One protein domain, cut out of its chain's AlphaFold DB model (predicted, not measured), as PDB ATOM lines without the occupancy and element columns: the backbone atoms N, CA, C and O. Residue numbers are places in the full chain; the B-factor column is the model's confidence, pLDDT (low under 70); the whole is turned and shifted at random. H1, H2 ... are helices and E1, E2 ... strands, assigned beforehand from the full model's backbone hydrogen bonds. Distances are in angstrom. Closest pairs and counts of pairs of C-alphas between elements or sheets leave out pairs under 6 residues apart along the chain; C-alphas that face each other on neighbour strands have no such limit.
ATOM      1  N   ILE A 163     146.746 112.841 150.641       76.12
ATOM      2  CA  ILE A 163     145.346 113.095 150.262       76.12
ATOM      3  C   ILE A 163     145.105 114.518 149.745       76.12
ATOM      4  O   ILE A 163     144.011 114.844 149.283       76.12
ATOM      5  N   GLY A 164     146.120 115.378 149.799       79.62
ATOM      6  CA  GLY A 164     146.035 116.745 149.307       79.62
ATOM      7  C   GLY A 164     147.308 117.540 149.558       79.62
ATOM      8  O   GLY A 164     148.301 117.003 150.044       79.62
ATOM      9  N   ASN A 165     147.258 118.833 149.231       81.75
ATOM     10  CA  ASN A 165     148.319 119.777 149.563       81.75
ATOM     11  C   ASN A 165     147.743 121.036 150.227       81.75
ATOM     12  O   ASN A 165     146.730 121.558 149.758       81.75
ATOM     13  N   ASN A 166     148.391 121.537 151.280       79.31
ATOM     14  CA  ASN A 166     148.066 122.799 151.947       79.31
ATOM     15  C   ASN A 166     149.350 123.437 152.517       79.31
ATOM     16  O   ASN A 166     150.100 122.797 153.251       79.31
ATOM     17  N   ASP A 167     149.572 124.714 152.191       79.44
ATOM     18  CA  ASP A 167     150.730 125.514 152.617       79.44
ATOM     19  C   ASP A 167     150.837 125.682 154.150       79.44
ATOM     20  O   ASP A 167     151.879 126.096 154.659       79.44
ATOM     21  N   GLU A 168     149.776 125.367 154.896       73.94
ATOM     22  CA  GLU A 168     149.751 125.360 156.363       73.94
ATOM     23  C   GLU A 168     150.491 124.155 156.973       73.94
ATOM     24  O   GLU A 168     150.861 124.194 158.149       73.94
ATOM     25  N   TYR A 169     150.759 123.106 156.187       72.56
ATOM     26  CA  TYR A 169     151.479 121.916 156.640       72.56
ATOM     27  C   TYR A 169     152.993 122.054 156.402       72.56
ATOM     28  O   TYR A 169     153.404 122.561 155.358       72.56
ATOM     29  N   PRO A 170     153.859 121.548 157.307       72.06
ATOM     30  CA  PRO A 170     155.315 121.737 157.229       72.06
ATOM     31  C   PRO A 170     155.974 121.324 155.902       72.06
ATOM     32  O   PRO A 170     156.990 121.907 155.526       72.06
ATOM     33  N   ASN A 171     155.391 120.353 155.192       78.69
ATOM     34  CA  ASN A 171     155.878 119.853 153.903       78.69
ATOM     35  C   ASN A 171     154.923 120.149 152.735       78.69
ATOM     36  O   ASN A 171     155.159 119.684 151.625       78.69
ATOM     37  N   GLY A 172     153.836 120.887 152.972       81.62
ATOM     38  CA  GLY A 172     152.790 121.130 151.983       81.62
ATOM     39  C   GLY A 172     151.879 119.933 151.708       81.62
ATOM     40  O   GLY A 172     150.816 120.145 151.150       81.62
ATOM     41  N   GLU A 173     152.245 118.713 152.107       85.69
ATOM     42  CA  GLU A 173     151.445 117.494 151.934       85.69
ATOM     43  C   GLU A 173     150.465 117.295 153.101       85.69
ATOM     44  O   GLU A 173     150.816 117.466 154.272       85.69
ATOM     45  N   ILE A 174     149.230 116.911 152.773       78.88
ATOM     46  CA  ILE A 174     148.212 116.497 153.737       78.88
ATOM     47  C   ILE A 174     148.210 114.973 153.783       78.88
ATOM     48  O   ILE A 174     147.967 114.324 152.764       78.88
ATOM     49  N   HIS A 175     148.423 114.416 154.970       80.44
ATOM     50  CA  HIS A 175     148.315 112.984 155.229       80.44
ATOM     51  C   HIS A 175     147.040 112.693 156.008       80.44
ATOM     52  O   HIS A 175     146.640 113.480 156.864       80.44
ATOM     53  N   ARG A 176     146.423 111.539 155.745       77.19
ATOM     54  CA  ARG A 176     145.167 111.141 156.397       77.19
ATOM     55  C   ARG A 176     145.284 111.032 157.924       77.19
ATOM     56  O   ARG A 176     144.358 111.427 158.638       77.19
ATOM     57  N   TYR A 177     146.410 110.516 158.419       75.06
ATOM     58  CA  TYR A 177     146.733 110.487 159.845       75.06
ATOM     59  C   TYR A 177     147.881 111.451 160.147       75.06
ATOM     60  O   TYR A 177     149.058 111.150 159.941       75.06
ATOM     61  N   ASN A 178     147.519 112.621 160.667       76.88
ATOM     62  CA  ASN A 178     148.445 113.651 161.113       76.88
ATOM     63  C   ASN A 178     148.142 114.024 162.571       76.88
ATOM     64  O   ASN A 178     146.979 114.156 162.955       76.88
ATOM     65  N   ARG A 179     149.187 114.217 163.381       76.88
ATOM     66  CA  ARG A 179     149.071 114.662 164.776       76.88
ATOM     67  C   ARG A 179     148.343 115.989 164.964       76.88
ATOM     68  O   ARG A 179     147.623 116.136 165.941       76.88
ATOM     69  N   ILE A 180     148.495 116.939 164.044       78.12
ATOM     70  CA  ILE A 180     147.798 118.230 164.120       78.12
ATOM     71  C   ILE A 180     146.283 118.007 164.081       78.12
ATOM     72  O   ILE A 180     145.571 118.476 164.967       78.12
ATOM     73  N   ASP A 181     145.809 117.214 163.117       78.12
ATOM     74  CA  ASP A 181     144.390 116.868 163.000       78.12
ATOM     75  C   ASP A 181     143.909 116.016 164.184       78.12
ATOM     76  O   ASP A 181     142.759 116.139 164.612       78.12
ATOM     77  N   GLN A 182     144.780 115.164 164.740       78.25
ATOM     78  CA  GLN A 182     144.473 114.367 165.927       78.25
ATOM     79  C   GLN A 182     144.262 115.240 167.163       78.25
ATOM     80  O   GLN A 182     143.246 115.067 167.825       78.25
ATOM     81  N   TYR A 183     145.155 116.190 167.454       80.19
ATOM     82  CA  TYR A 183     144.988 117.091 168.597       80.19
ATOM     83  C   TYR A 183     143.730 117.947 168.470       80.19
ATOM     84  O   TYR A 183     142.995 118.107 169.439       80.19
ATOM     85  N   TRP A 184     143.429 118.447 167.270       77.94
ATOM     86  CA  TRP A 184     142.180 119.176 167.039       77.94
ATOM     87  C   TRP A 184     140.951 118.298 167.245       77.94
ATOM     88  O   TRP A 184     139.966 118.734 167.839       77.94
ATOM     89  N   THR A 185     141.015 117.054 166.777       76.31
ATOM     90  CA  THR A 185     139.949 116.073 166.972       76.31
ATOM     91  C   THR A 185     139.758 115.728 168.451       76.31
ATOM     92  O   THR A 185     138.626 115.679 168.929       76.31
ATOM     93  N   GLU A 186     140.849 115.507 169.179       77.62
ATOM     94  CA  GLU A 186     140.858 115.207 170.609       77.62
ATOM     95  C   GLU A 186     140.277 116.366 171.423       77.62
ATOM     96  O   GLU A 186     139.297 116.169 172.144       77.62
ATOM     97  N   ASP A 187     140.796 117.584 171.239       80.12
ATOM     98  CA  ASP A 187     140.288 118.795 171.894       80.12
ATOM     99  C   ASP A 187     138.790 118.972 171.627       80.12
ATOM    100  O   ASP A 187     138.005 119.280 172.532       80.12
ATOM    101  N   PHE A 188     138.372 118.733 170.384       76.94
ATOM    102  CA  PHE A 188     136.976 118.797 169.992       76.94
ATOM    103  C   PHE A 188     136.120 117.786 170.766       76.94
ATOM    104  O   PHE A 188     135.137 118.187 171.395       76.94
ATOM    105  N   PHE A 189     136.500 116.505 170.786       73.44
ATOM    106  CA  PHE A 189     135.758 115.470 171.507       73.44
ATOM    107  C   PHE A 189     135.699 115.716 173.008       73.44
ATOM    108  O   PHE A 189     134.633 115.588 173.611       73.44
ATOM    109  N   LEU A 190     136.821 116.083 173.623       79.00
ATOM    110  CA  LEU A 190     136.887 116.355 175.057       79.00
ATOM    111  C   LEU A 190     136.075 117.603 175.441       79.00
ATOM    112  O   LEU A 190     135.613 117.716 176.578       79.00
ATOM    113  N   SER A 191     135.855 118.524 174.494       78.69
ATOM    114  CA  SER A 191     135.035 119.722 174.697       78.69
ATOM    115  C   SER A 191     133.530 119.530 174.444       78.69
ATOM    116  O   SER A 191     132.744 120.369 174.898       78.69
ATOM    117  N   ASP A 192     133.107 118.460 173.754       75.12
ATOM    118  CA  ASP A 192     131.693 118.202 173.451       75.12
ATOM    119  C   ASP A 192     130.924 117.825 174.737       75.12
ATOM    120  O   ASP A 192     131.166 116.768 175.323       75.12
ATOM    121  N   PRO A 193     129.946 118.637 175.190       69.75
ATOM    122  CA  PRO A 193     129.154 118.329 176.381       69.75
ATOM    123  C   PRO A 193     128.278 117.070 176.233       69.75
ATOM    124  O   PRO A 193     127.733 116.594 177.231       69.75
ATOM    125  N   GLY A 194     128.097 116.559 175.009       71.50
ATOM    126  CA  GLY A 194     127.432 115.293 174.702       71.50
ATOM    127  C   GLY A 194     128.360 114.076 174.667       71.50
ATOM    128  O   GLY A 194     127.864 112.957 174.522       71.50
ATOM    129  N   ASN A 195     129.676 114.262 174.812       69.75
ATOM    130  CA  ASN A 195     130.633 113.166 174.803       69.75
ATOM    131  C   ASN A 195     130.496 112.310 176.077       69.75
ATOM    132  O   ASN A 195     130.772 112.750 177.192       69.75
ATOM    133  N   LEU A 196     130.053 111.064 175.900       65.50
ATOM    134  CA  LEU A 196     129.946 110.049 176.955       65.50
ATOM    135  C   LEU A 196     130.986 108.927 176.806       65.50
ATOM    136  O   LEU A 196     130.959 107.977 177.588       65.50
ATOM    137  N   TYR A 197     131.836 108.999 175.780       65.75
ATOM    138  CA  TYR A 197     132.560 107.843 175.249       65.75
ATOM    139  C   TYR A 197     134.072 108.027 175.194       65.75
ATOM    140  O   TYR A 197     134.778 107.032 175.278       65.75
ATOM    141  N   PHE A 198     134.563 109.256 175.064       67.00
ATOM    142  CA  PHE A 198     135.989 109.545 174.982       67.00
ATOM    143  C   PHE A 198     136.436 110.321 176.217       67.00
ATOM    144  O   PHE A 198     135.836 111.338 176.566       67.00
ATOM    145  N   ASP A 199     137.501 109.848 176.851       73.69
ATOM    146  CA  ASP A 199     138.260 110.568 177.874       73.69
ATOM    147  C   ASP A 199     139.704 110.798 177.393       73.69
ATOM    148  O   ASP A 199     140.075 110.367 176.301       73.69
ATOM    149  N   GLU A 200     140.510 111.502 178.191       68.88
ATOM    150  CA  GLU A 200     141.925 111.778 177.882       68.88
ATOM    151  C   GLU A 200     142.724 110.478 177.643       68.88
ATOM    152  O   GLU A 200     143.640 110.443 176.824       68.88
ATOM    153  N   ASP A 201     142.326 109.364 178.271       64.94
ATOM    154  CA  ASP A 201     142.997 108.076 178.111       64.94
ATOM    155  C   ASP A 201     142.640 107.393 176.769       64.94
ATOM    156  O   ASP A 201     143.324 106.462 176.328       64.94
ATOM    157  N   HIS A 202     141.592 107.849 176.068       63.59
ATOM    158  CA  HIS A 202     141.194 107.286 174.774       63.59
ATOM    159  C   HIS A 202     142.134 107.653 173.629       63.59
ATOM    160  O   HIS A 202     142.105 106.929 172.629       63.59
ATOM    161  N   PHE A 203     142.948 108.701 173.783       64.12
ATOM    162  CA  PHE A 203     143.862 109.232 172.768       64.12
ATOM    163  C   PHE A 203     145.342 109.071 173.145       64.12
ATOM    164  O   PHE A 203     146.182 109.743 172.554       64.12
ATOM    165  N   MET A 204     145.673 108.159 174.075       60.88
ATOM    166  CA  MET A 204     147.055 107.822 174.465       60.88
ATOM    167  C   MET A 204     147.832 107.150 173.327       60.88
ATOM    168  O   MET A 204     148.141 105.962 173.361       60.88
ATOM    169  N   LEU A 205     148.121 107.919 172.295       66.50
ATOM    170  CA  LEU A 205     148.981 107.564 171.193       66.50
ATOM    171  C   LEU A 205     150.286 108.364 171.367       66.50
ATOM    172  O   LEU A 205     150.246 109.475 171.883       66.50
ATOM    173  N   ASP A 206     151.423 107.833 170.916       63.28
ATOM    174  CA  ASP A 206     152.753 108.464 171.073       63.28
ATOM    175  C   ASP A 206     152.797 109.957 170.679       63.28
ATOM    176  O   ASP A 206     152.335 110.320 169.608       63.28
ATOM    177  N   ASP A 207     153.431 110.839 171.452       67.06
ATOM    178  CA  ASP A 207     153.418 112.295 171.171       67.06
ATOM    179  C   ASP A 207     154.008 112.699 169.798       67.06
ATOM    180  O   ASP A 207     153.768 113.799 169.299       67.06
ATOM    181  N   ASP A 208     154.753 111.796 169.162       68.19
ATOM    182  CA  ASP A 208     155.326 111.968 167.834       68.19
ATOM    183  C   ASP A 208     154.577 111.122 166.784       68.19
ATOM    184  O   ASP A 208     153.893 110.149 167.099       68.19
ATOM    185  N   ASN A 209     154.759 111.448 165.497       62.56
ATOM    186  CA  ASN A 209     154.388 110.573 164.370       62.56
ATOM    187  C   ASN A 209     155.314 109.332 164.326       62.56
ATOM    188  O   ASN A 209     156.065 109.130 163.369       62.56
ATOM    189  N   SER A 210     155.338 108.550 165.406       62.19
ATOM    190  CA  SER A 210     156.166 107.358 165.568       62.19
ATOM    191  C   SER A 210     155.510 106.145 164.906       62.19
ATOM    192  O   SER A 210     154.316 106.131 164.621       62.19
ATOM    193  N   GLN A 211     156.281 105.079 164.699       54.66
ATOM    194  CA  GLN A 211     155.726 103.807 164.240       54.66
ATOM    195  C   GLN A 211     154.632 103.275 165.191       54.66
ATOM    196  O   GLN A 211     153.617 102.768 164.719       54.66
ATOM    197  N   HIS A 212     154.785 103.467 166.506       56.19
ATOM    198  CA  HIS A 212     153.797 103.030 167.497       56.19
ATOM    199  C   HIS A 212     152.451 103.749 167.358       56.19
ATOM    200  O   HIS A 212     151.414 103.103 167.474       56.19
ATOM    201  N   PHE A 213     152.441 105.046 167.027       62.06
ATOM    202  CA  PHE A 213     151.200 105.778 166.740       62.06
ATOM    203  C   PHE A 213     150.368 105.094 165.648       62.06
ATOM    204  O   PHE A 213     149.154 104.931 165.787       62.06
ATOM    205  N   TYR A 214     151.029 104.675 164.573       60.66
ATOM    206  CA  TYR A 214     150.373 104.084 163.412       60.66
ATOM    207  C   TYR A 214     149.957 102.629 163.641       60.66
ATOM    208  O   TYR A 214     148.887 102.228 163.189       60.66
ATOM    209  N   GLU A 215     150.739 101.872 164.411       56.31
ATOM    210  CA  GLU A 215     150.349 100.542 164.891       56.31
ATOM    211  C   GLU A 215     149.113 100.613 165.804       56.31
ATOM    212  O   GLU A 215     148.210  99.785 165.700       56.31
ATOM    213  N   ASP A 216     149.031 101.613 166.682       59.41
ATOM    214  CA  ASP A 216     147.927 101.742 167.635       59.41
ATOM    215  C   ASP A 216     146.625 102.233 166.989       59.41
ATOM    216  O   ASP A 216     145.546 101.790 167.379       59.41
ATOM    217  N   ILE A 217     146.691 103.065 165.944       62.31
ATOM    218  CA  ILE A 217     145.526 103.402 165.101       62.31
ATOM    219  C   ILE A 217     144.908 102.147 164.464       62.31
ATOM    220  O   ILE A 217     143.707 102.082 164.180       62.31
ATOM    221  N   GLY A 218     145.723 101.129 164.218       55.34
ATOM    222  CA  GLY A 218     145.260  99.906 163.603       55.34
ATOM    223  C   GLY A 218     144.554  98.920 164.499       55.34
ATOM    224  O   GLY A 218     143.611  98.260 164.077       55.34
ATOM    225  N   LYS A 219     144.993  98.860 165.754       55.12
ATOM    226  CA  LYS A 219     144.546  97.870 166.737       55.12
ATOM    227  C   LYS A 219     143.113  98.067 167.214       55.12
ATOM    228  O   LYS A 219     142.556  97.157 167.823       55.12
ATOM    229  N   TYR A 220     142.530  99.249 167.013       56.25
ATOM    230  CA  TYR A 220     141.228  99.568 167.583       56.25
ATOM    231  C   TYR A 220     140.246 100.109 166.545       56.25
ATOM    232  O   TYR A 220     140.484 101.138 165.911       56.25
ATOM    233  N   ASP A 221     139.065  99.491 166.503       54.09
ATOM    234  CA  ASP A 221     137.921  99.904 165.677       54.09
ATOM    235  C   ASP A 221     137.492 101.359 165.925       54.09
ATOM    236  O   ASP A 221     136.839 101.971 165.084       54.09
ATOM    237  N   LYS A 222     137.879 101.952 167.066       57.75
ATOM    238  CA  LYS A 222     137.589 103.358 167.392       57.75
ATOM    239  C   LYS A 222     138.360 104.372 166.538       57.75
ATOM    240  O   LYS A 222     137.934 105.520 166.461       57.75
ATOM    241  N   TYR A 223     139.441 103.965 165.870       64.50
ATOM    242  CA  TYR A 223     140.208 104.807 164.940       64.50
ATOM    243  C   TYR A 223     139.823 104.543 163.476       64.50
ATOM    244  O   TYR A 223     140.647 104.604 162.562       64.50
ATOM    245  N   LEU A 224     138.543 104.220 163.260       60.09
ATOM    246  CA  LEU A 224     137.949 103.915 161.960       60.09
ATOM    247  C   LEU A 224     138.133 105.038 160.928       60.09
ATOM    248  O   LEU A 224     138.152 104.772 159.732       60.09
ATOM    249  N   PHE A 225     138.247 106.284 161.387       65.19
ATOM    250  CA  PHE A 225     138.410 107.460 160.541       65.19
ATOM    251  C   PHE A 225     139.859 107.938 160.583       65.19
ATOM    252  O   PHE A 225     140.478 107.967 161.649       65.19
ATOM    253  N   GLY A 226     140.383 108.375 159.437       70.88
ATOM    254  CA  GLY A 226     141.544 109.255 159.429       70.88
ATOM    255  C   GLY A 226     141.278 110.492 160.278       70.88
ATOM    256  O   GLY A 226     140.161 111.007 160.245       70.88
ATOM    257  N   TRP A 227     142.272 111.009 161.001       76.81
ATOM    258  CA  TRP A 227     142.104 112.263 161.750       76.81
ATOM    259  C   TRP A 227     141.701 113.415 160.827       76.81
ATOM    260  O   TRP A 227     140.842 114.223 161.177       76.81
ATOM    261  N   TYR A 228     142.230 113.423 159.602       78.31
ATOM    262  CA  TYR A 228     141.818 114.380 158.586       78.31
ATOM    263  C   TYR A 228     140.357 114.200 158.159       78.31
ATOM    264  O   TYR A 228     139.638 115.191 158.030       78.31
ATOM    265  N   ASP A 229     139.896 112.961 157.947       76.62
ATOM    266  CA  ASP A 229     138.498 112.680 157.584       76.62
ATOM    267  C   ASP A 229     137.569 113.093 158.713       76.62
ATOM    268  O   ASP A 229     136.557 113.754 158.484       76.62
ATOM    269  N   TRP A 230     137.948 112.743 159.943       77.06
ATOM    270  CA  TRP A 230     137.234 113.142 161.138       77.06
ATOM    271  C   TRP A 230     137.036 114.652 161.169       77.06
ATOM    272  O   TRP A 230     135.904 115.138 161.184       77.06
ATOM    273  N   HIS A 231     138.134 115.391 161.079       76.56
ATOM    274  CA  HIS A 231     138.118 116.837 161.113       76.56
ATOM    275  C   HIS A 231     137.322 117.445 159.939       76.56
ATOM    276  O   HIS A 231     136.395 118.234 160.139       76.56
ATOM    277  N   ASN A 232     137.616 117.047 158.701       76.31
ATOM    278  CA  ASN A 232     137.114 117.729 157.504       76.31
ATOM    279  C   ASN A 232     135.735 117.263 157.031       76.31
ATOM    280  O   ASN A 232     135.064 118.012 156.320       76.31
ATOM    281  N   ILE A 233     135.313 116.044 157.374       77.62
ATOM    282  CA  ILE A 233     134.035 115.461 156.936       77.62
ATOM    283  C   ILE A 233     133.035 115.417 158.094       77.62
ATOM    284  O   ILE A 233     131.854 115.730 157.903       77.62
ATOM    285  N   TYR A 234     133.490 115.043 159.292       77.50
ATOM    286  CA  TYR A 234     132.609 114.696 160.410       77.50
ATOM    287  C   TYR A 234     132.535 115.760 161.515       77.50
ATOM    288  O   TYR A 234     131.543 115.778 162.243       77.50
ATOM    289  N   ALA A 235     133.521 116.659 161.622       74.56
ATOM    290  CA  ALA A 235     133.611 117.647 162.703       74.56
ATOM    291  C   ALA A 235     133.507 119.119 162.256       74.56
ATOM    292  O   ALA A 235     133.244 119.978 163.089       74.56
ATOM    293  N   THR A 236     133.656 119.446 160.970       74.19
ATOM    294  CA  THR A 236     133.549 120.830 160.444       74.19
ATOM    295  C   THR A 236     132.320 120.994 159.540       74.19
ATOM    296  O   THR A 236     131.734 120.006 159.103       74.19
ATOM    297  N   MET A 237     131.855 122.228 159.295       67.12
ATOM    298  CA  MET A 237     130.647 122.484 158.477       67.12
ATOM    299  C   MET A 237     130.895 123.188 157.133       67.12
ATOM    300  O   MET A 237     130.009 123.143 156.287       67.12
ATOM    301  N   ASN A 238     132.059 123.810 156.900       65.62
ATOM    302  CA  ASN A 238     132.235 124.757 155.781       65.62
ATOM    303  C   ASN A 238     133.613 124.721 155.089       65.62
ATOM    304  O   ASN A 238     134.045 125.742 154.558       65.62
ATOM    305  N   ASN A 239     134.332 123.591 155.097       61.94
ATOM    306  CA  ASN A 239     135.722 123.507 154.590       61.94
ATOM    307  C   ASN A 239     136.695 124.504 155.252       61.94
ATOM    308  O   ASN A 239     137.779 124.751 154.730       61.94
ATOM    309  N   SER A 240     136.296 125.095 156.378       61.78
ATOM    310  CA  SER A 240     137.130 125.970 157.187       61.78
ATOM    311  C   SER A 240     137.592 125.167 158.397       61.78
ATOM    312  O   SER A 240     136.729 124.768 159.188       61.78
ATOM    313  N   PRO A 241     138.907 124.936 158.561       55.09
ATOM    314  CA  PRO A 241     139.458 124.304 159.760       55.09
ATOM    315  C   PRO A 241     139.043 125.026 161.047       55.09
ATOM    316  O   PRO A 241     138.879 124.414 162.094       55.09
ATOM    317  N   ASP A 242     138.791 126.332 160.946       62.59
ATOM    318  CA  ASP A 242     138.460 127.189 162.082       62.59
ATOM    319  C   ASP A 242     136.980 127.117 162.504       62.59
ATOM    320  O   ASP A 242     136.593 127.688 163.526       62.59
ATOM    321  N   GLU A 243     136.122 126.453 161.722       65.69
ATOM    322  CA  GLU A 243     134.683 126.349 161.986       65.69
ATOM    323  C   GLU A 243     134.290 124.916 162.365       65.69
ATOM    324  O   GLU A 243     133.533 124.234 161.661       65.69
ATOM    325  N   ALA A 244     134.804 124.470 163.512       61.88
ATOM    326  CA  ALA A 244     134.359 123.238 164.147       61.88
ATOM    327  C   ALA A 244     132.849 123.314 164.450       61.88
ATOM    328  O   ALA A 244     132.355 124.241 165.100       61.88
ATOM    329  N   ASN A 245     132.096 122.328 163.972       64.19
ATOM    330  CA  ASN A 245     130.696 122.144 164.316       64.19
ATOM    331  C   ASN A 245     130.611 121.443 165.666       64.19
ATOM    332  O   ASN A 245     130.957 120.279 165.770       64.19
ATOM    333  N   THR A 246     130.040 122.094 166.675       64.69
ATOM    334  CA  THR A 246     129.933 121.551 168.038       64.69
ATOM    335  C   THR A 246     128.986 120.354 168.196       64.69
ATOM    336  O   THR A 246     128.782 119.920 169.320       64.69
ATOM    337  N   ASN A 247     128.339 119.864 167.131       72.94
ATOM    338  CA  ASN A 247     127.346 118.788 167.208       72.94
ATOM    339  C   ASN A 247     127.581 117.711 166.130       72.94
ATOM    340  O   ASN A 247     126.942 117.764 165.069       72.94
ATOM    341  N   PRO A 248     128.467 116.730 166.378       74.50
ATOM    342  CA  PRO A 248     128.664 115.603 165.478       74.50
ATOM    343  C   PRO A 248     127.422 114.686 165.420       74.50
ATOM    344  O   PRO A 248     126.694 114.542 166.404       74.50
ATOM    345  N   ILE A 249     127.159 114.048 164.270       81.69
ATOM    346  CA  ILE A 249     126.030 113.115 164.097       81.69
ATOM    347  C   ILE A 249     126.516 111.682 164.322       81.69
ATOM    348  O   ILE A 249     127.028 111.019 163.418       81.69
ATOM    349  N   TRP A 250     126.346 111.209 165.549       78.75
ATOM    350  CA  TRP A 250     126.719 109.866 165.976       78.75
ATOM    351  C   TRP A 250     125.728 108.805 165.489       78.75
ATOM    352  O   TRP A 250     124.517 108.975 165.634       78.75
ATOM    353  N   ASN A 251     126.232 107.680 164.977       76.44
ATOM    354  CA  ASN A 251     125.412 106.525 164.618       76.44
ATOM    355  C   ASN A 251     125.690 105.338 165.526       76.44
ATOM    356  O   ASN A 251     126.839 104.981 165.783       76.44
ATOM    357  N   PHE A 252     124.609 104.698 165.960       76.50
ATOM    358  CA  PHE A 252     124.659 103.544 166.839       76.50
ATOM    359  C   PHE A 252     123.836 102.400 166.258       76.50
ATOM    360  O   PHE A 252     122.717 102.618 165.792       76.50
ATOM    361  N   ASP A 253     124.357 101.183 166.370       74.06
ATOM    362  CA  ASP A 253     123.590  99.953 166.201       74.06
ATOM    363  C   ASP A 253     123.577  99.187 167.524       74.06
ATOM    364  O   ASP A 253     124.618  98.897 168.112       74.06
ATOM    365  N   ASN A 254     122.380  98.905 168.041       77.19
ATOM    366  CA  ASN A 254     122.174  98.223 169.325       77.19
ATOM    367  C   ASN A 254     122.956  98.824 170.516       77.19
ATOM    368  O   ASN A 254     123.324  98.110 171.446       77.19
ATOM    369  N   GLY A 255     123.185 100.141 170.510       74.06
ATOM    370  CA  GLY A 255     123.922 100.854 171.562       74.06
ATOM    371  C   GLY A 255     125.443 100.856 171.394       74.06
ATOM    372  O   GLY A 255     126.120 101.537 172.159       74.06
ATOM    373  N   ASN A 256     125.970 100.166 170.380       62.75
ATOM    374  CA  ASN A 256     127.372 100.246 169.987       62.75
ATOM    375  C   ASN A 256     127.541 101.338 168.935       62.75
ATOM    376  O   ASN A 256     126.731 101.444 168.013       62.75
ATOM    377  N   TRP A 257     128.576 102.158 169.077       70.81
ATOM    378  CA  TRP A 257     128.915 103.160 168.075       70.81
ATOM    379  C   TRP A 257     129.428 102.472 166.807       70.81
ATOM    380  O   TRP A 257     130.292 101.603 166.883       70.81
ATOM    381  N   ILE A 258     128.877 102.852 165.654       67.88
ATOM    382  CA  ILE A 258     129.226 102.290 164.337       67.88
ATOM    383  C   ILE A 258     129.731 103.364 163.358       67.88
ATOM    384  O   ILE A 258     129.756 103.150 162.147       67.88
ATOM    385  N   GLY A 259     130.083 104.549 163.869       71.69
ATOM    386  CA  GLY A 259     130.613 105.672 163.091       71.69
ATOM    387  C   GLY A 259     129.719 106.919 163.078       71.69
ATOM    388  O   GLY A 259     128.740 107.021 163.819       71.69
ATOM    389  N   ASN A 260     130.044 107.889 162.221       76.50
ATOM    390  CA  ASN A 260     129.382 109.199 162.164       76.50
ATOM    391  C   ASN A 260     128.788 109.470 160.782       76.50
ATOM    392  O   ASN A 260     129.206 108.862 159.799       76.50
ATOM    393  N   ASP A 261     127.756 110.306 160.691       79.94
ATOM    394  CA  ASP A 261     127.287 110.780 159.384       79.94
ATOM    395  C   ASP A 261     128.097 112.002 158.949       79.94
ATOM    396  O   ASP A 261     128.374 112.865 159.787       79.94
ATOM    397  N   PRO A 262     128.466 112.096 157.659       78.88
ATOM    398  CA  PRO A 262     129.130 113.270 157.113       78.88
ATOM    399  C   PRO A 262     128.315 114.536 157.372       78.88
ATOM    400  O   PRO A 262     127.131 114.613 157.036       78.88
ATOM    401  N   ILE A 263     128.965 115.540 157.945       79.12
ATOM    402  CA  ILE A 263     128.365 116.847 158.229       79.12
ATOM    403  C   ILE A 263     128.786 117.835 157.157       79.12
ATOM    404  O   ILE A 263     127.951 118.555 156.607       79.12
ATOM    405  N   ASN A 264     130.067 117.818 156.800       79.31
ATOM    406  CA  ASN A 264     130.591 118.591 155.691       79.31
ATOM    407  C   ASN A 264     130.390 117.845 154.368       79.31
ATOM    408  O   ASN A 264     131.339 117.438 153.696       79.31
ATOM    409  N   VAL A 265     129.132 117.682 153.962       78.38
ATOM    410  CA  VAL A 265     128.797 117.075 152.661       78.38
ATOM    411  C   VAL A 265     129.283 117.911 151.467       78.38
ATOM    412  O   VAL A 265     129.253 117.442 150.333       78.38
ATOM    413  N   SER A 266     129.718 119.152 151.715       79.31
ATOM    414  CA  SER A 266     130.353 120.049 150.744       79.31
ATOM    415  C   SER A 266     131.875 119.932 150.676       79.31
ATOM    416  O   SER A 266     132.497 120.634 149.875       79.31
ATOM    417  N   SER A 267     132.486 119.085 151.508       76.94
ATOM    418  CA  SER A 267     133.913 118.809 151.424       76.94
ATOM    419  C   SER A 267     134.235 118.267 150.046       76.94
ATOM    420  O   SER A 267     133.652 117.275 149.616       76.94
ATOM    421  N   GLU A 268     135.152 118.928 149.338       74.69
ATOM    422  CA  GLU A 268     135.620 118.467 148.027       74.69
ATOM    423  C   GLU A 268     136.152 117.033 148.133       74.69
ATOM    424  O   GLU A 268     135.925 116.201 147.258       74.69
ATOM    425  N   TYR A 269     136.749 116.720 149.281       70.75
ATOM    426  CA  TYR A 269     137.220 115.396 149.619       70.75
ATOM    427  C   TYR A 269     136.081 114.370 149.771       70.75
ATOM    428  O   TYR A 269     136.156 113.280 149.209       70.75
ATOM    429  N   TYR A 270     134.989 114.730 150.454       74.88
ATOM    430  CA  TYR A 270     133.803 113.872 150.567       74.88
ATOM    431  C   TYR A 270     133.071 113.710 149.226       74.88
ATOM    432  O   TYR A 270     132.721 112.598 148.843       74.88
ATOM    433  N   ILE A 271     132.867 114.804 148.486       79.06
ATOM    434  CA  ILE A 271     132.163 114.807 147.195       79.06
ATOM    435  C   ILE A 271     132.864 113.887 146.193       79.06
ATOM    436  O   ILE A 271     132.202 113.112 145.504       79.06
ATOM    437  N   ASN A 272     134.195 113.955 146.123       73.31
ATOM    438  CA  ASN A 272     134.970 113.173 145.162       73.31
ATOM    439  C   ASN A 272     135.037 111.677 145.508       73.31
ATOM    440  O   ASN A 272     135.322 110.876 144.623       73.31
ATOM    441  N   ASN A 273     134.724 111.300 146.753       69.06
ATOM    442  CA  ASN A 273     134.837 109.932 147.262       69.06
ATOM    443  C   ASN A 273     133.519 109.421 147.867       69.06
ATOM    444  O   ASN A 273     133.512 108.508 148.684       69.06
ATOM    445  N   GLN A 274     132.374 109.997 147.492       71.38
ATOM    446  CA  GLN A 274     131.100 109.753 148.179       71.38
ATOM    447  C   GLN A 274     130.671 108.273 148.198       71.38
ATOM    448  O   GLN A 274     130.024 107.838 149.147       71.38
ATOM    449  N   SER A 275     131.046 107.495 147.177       68.12
ATOM    450  CA  SER A 275     130.809 106.045 147.113       68.12
ATOM    451  C   SER A 275     131.637 105.231 148.113       68.12
ATOM    452  O   SER A 275     131.258 104.107 148.430       68.12
ATOM    453  N   GLU A 276     132.753 105.778 148.597       62.81
ATOM    454  CA  GLU A 276     133.597 105.161 149.629       62.81
ATOM    455  C   GLU A 276     133.052 105.410 151.039       62.81
ATOM    456  O   GLU A 276     133.337 104.645 151.943       62.81
ATOM    457  N   TYR A 277     132.223 106.443 151.226       64.06
ATOM    458  CA  TYR A 277     131.652 106.823 152.525       64.06
ATOM    459  C   TYR A 277     130.170 106.452 152.674       64.06
ATOM    460  O   TYR A 277     129.471 106.999 153.537       64.06
ATOM    461  N   ASP A 278     129.649 105.576 151.812       61.28
ATOM    462  CA  ASP A 278     128.262 105.136 151.905       61.28
ATOM    463  C   ASP A 278     128.062 104.091 153.019       61.28
ATOM    464  O   ASP A 278     128.987 103.442 153.503       61.28
ATOM    465  N   ALA A 279     126.817 103.925 153.468       51.72
ATOM    466  CA  ALA A 279     126.500 103.014 154.567       51.72
ATOM    467  C   ALA A 279     126.743 101.520 154.243       51.72
ATOM    468  O   ALA A 279     126.566 100.692 155.134       51.72
ATOM    469  N   HIS A 280     127.073 101.159 152.994       47.94
ATOM    470  CA  HIS A 280     127.300  99.778 152.552       47.94
ATOM    471  C   HIS A 280     128.785  99.395 152.488       47.94
ATOM    472  O   HIS A 280     129.089  98.230 152.734       47.94
ATOM    473  N   ASN A 281     129.693 100.333 152.196       50.16
ATOM    474  CA  ASN A 281     131.128 100.054 152.011       50.16
ATOM    475  C   ASN A 281     131.999 100.366 153.242       50.16
ATOM    476  O   ASN A 281     133.216 100.221 153.192       50.16
ATOM    477  N   GLY A 282     131.367 100.744 154.354       54.12
ATOM    478  CA  GLY A 282     132.057 101.263 155.530       54.12
ATOM    479  C   GLY A 282     132.148 102.782 155.466       54.12
ATOM    480  O   GLY A 282     132.208 103.384 154.405       54.12
ATOM    481  N   LYS A 283     132.103 103.449 156.618       61.28
ATOM    482  CA  LYS A 283     132.177 104.917 156.689       61.28
ATOM    483  C   LYS A 283     133.629 105.419 156.564       61.28
ATOM    484  O   LYS A 283     133.979 106.406 157.192       61.28
ATOM    485  N   TYR A 284     134.491 104.730 155.825       60.50
ATOM    486  CA  TYR A 284     135.940 104.939 155.831       60.50
ATOM    487  C   TYR A 284     136.535 104.768 154.428       60.50
ATOM    488  O   TYR A 284     135.971 104.069 153.598       60.50
ATOM    489  N   SER A 285     137.670 105.424 154.162       60.72
ATOM    490  CA  SER A 285     138.335 105.413 152.845       60.72
ATOM    491  C   SER A 285     138.731 104.015 152.354       60.72
ATOM    492  O   SER A 285     138.939 103.105 153.161       60.72
TER     493      SER A 285
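What this domain is: This is residues 163 to 285 of the 377 residues of an uncharacterized protein of Candidatus Cloacimonetes bacterium (UniProt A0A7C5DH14). The picture is a small core of two helices, H1 and H4, packed on each other at a slant, with two separate strand hairpins at opposite ends of the longest axis: E1 and E2 at one end, E3 and E4 at the other. Short helix H5 lies near H4, H2 lies near H1, and H3 is set off from the other named elements. The printed part has 123 residues with five named helices and four named strands, in the order E1 E2 H1 H2 H3 H4 E3 E4 H5; each hairpin is an antiparallel sheet of two strands. The class is mixed, helices and strands, with 57 residues, under half, in named elements. The whole is compact, with a radius of gyration of the C-alphas of 14.1 A, and spans 43 by 33 by 28 A.

Where its parts are: Find C-alpha 163 at (145.346, 113.095, 150.262), where E1, residues 163 to 165, begins; E2 is residues 173 to 175. From C-alpha 179 at (149.071, 114.662, 164.776), H1 runs to residue 191, 17.9 A. Next come H2, residues 200 to 203, and H3, residues 211 to 219, 12.9 A. H4, residues 227 to 235, measures 10.1 A. E3, residues 249 to 253, measures 13.6 A, and E4, residues 256 to 261, 14.9 A. H5, residues 268 to 272, ends at C-alpha 272, (134.970, 113.173, 145.162).

How they stand to each other: Look first at H1 and H4, which touch, with the C-alphas of Gln 182 and Trp 227 closest at 5.2 A; they run the same way at a steep tilt of 40 degrees. H2 is close to H1 but not clearly touching, Glu 186 to Phe 203 being the closest C-alphas at 7.0 A. H5 is likewise close to H4 but not clearly touching, with the C-alphas of Ile 233 and Tyr 270 closest at 6.6 A. H3 is apart from H1, H2 and H4. In the hairpin of E1 and E2, N 163 and O 174 are 2.9 A apart, within hydrogen-bond range. In the hairpin of E3 and E4, N 251 and O 259 are within that range at 2.8 A. The closest C-alphas of H4 and E4, Tyr 234 and Asn 260, are 6.6 A apart. Every O i to N i+4 pair is within range in H1 and H5, and 4 of 5 in both H3 and H4; H2 is too short for such a pair.

The domain as a whole: The C-alphas farthest apart, of Asn 171 and Asn 254, are 42.9 A apart. The printed part has no cut; the link from H4 to E3 is long, 13 residues. The mean pLDDT of the printed part is 70.1, and 55 residues are under 70, among them 200 to 225, 237 to 246 and 275 to 285.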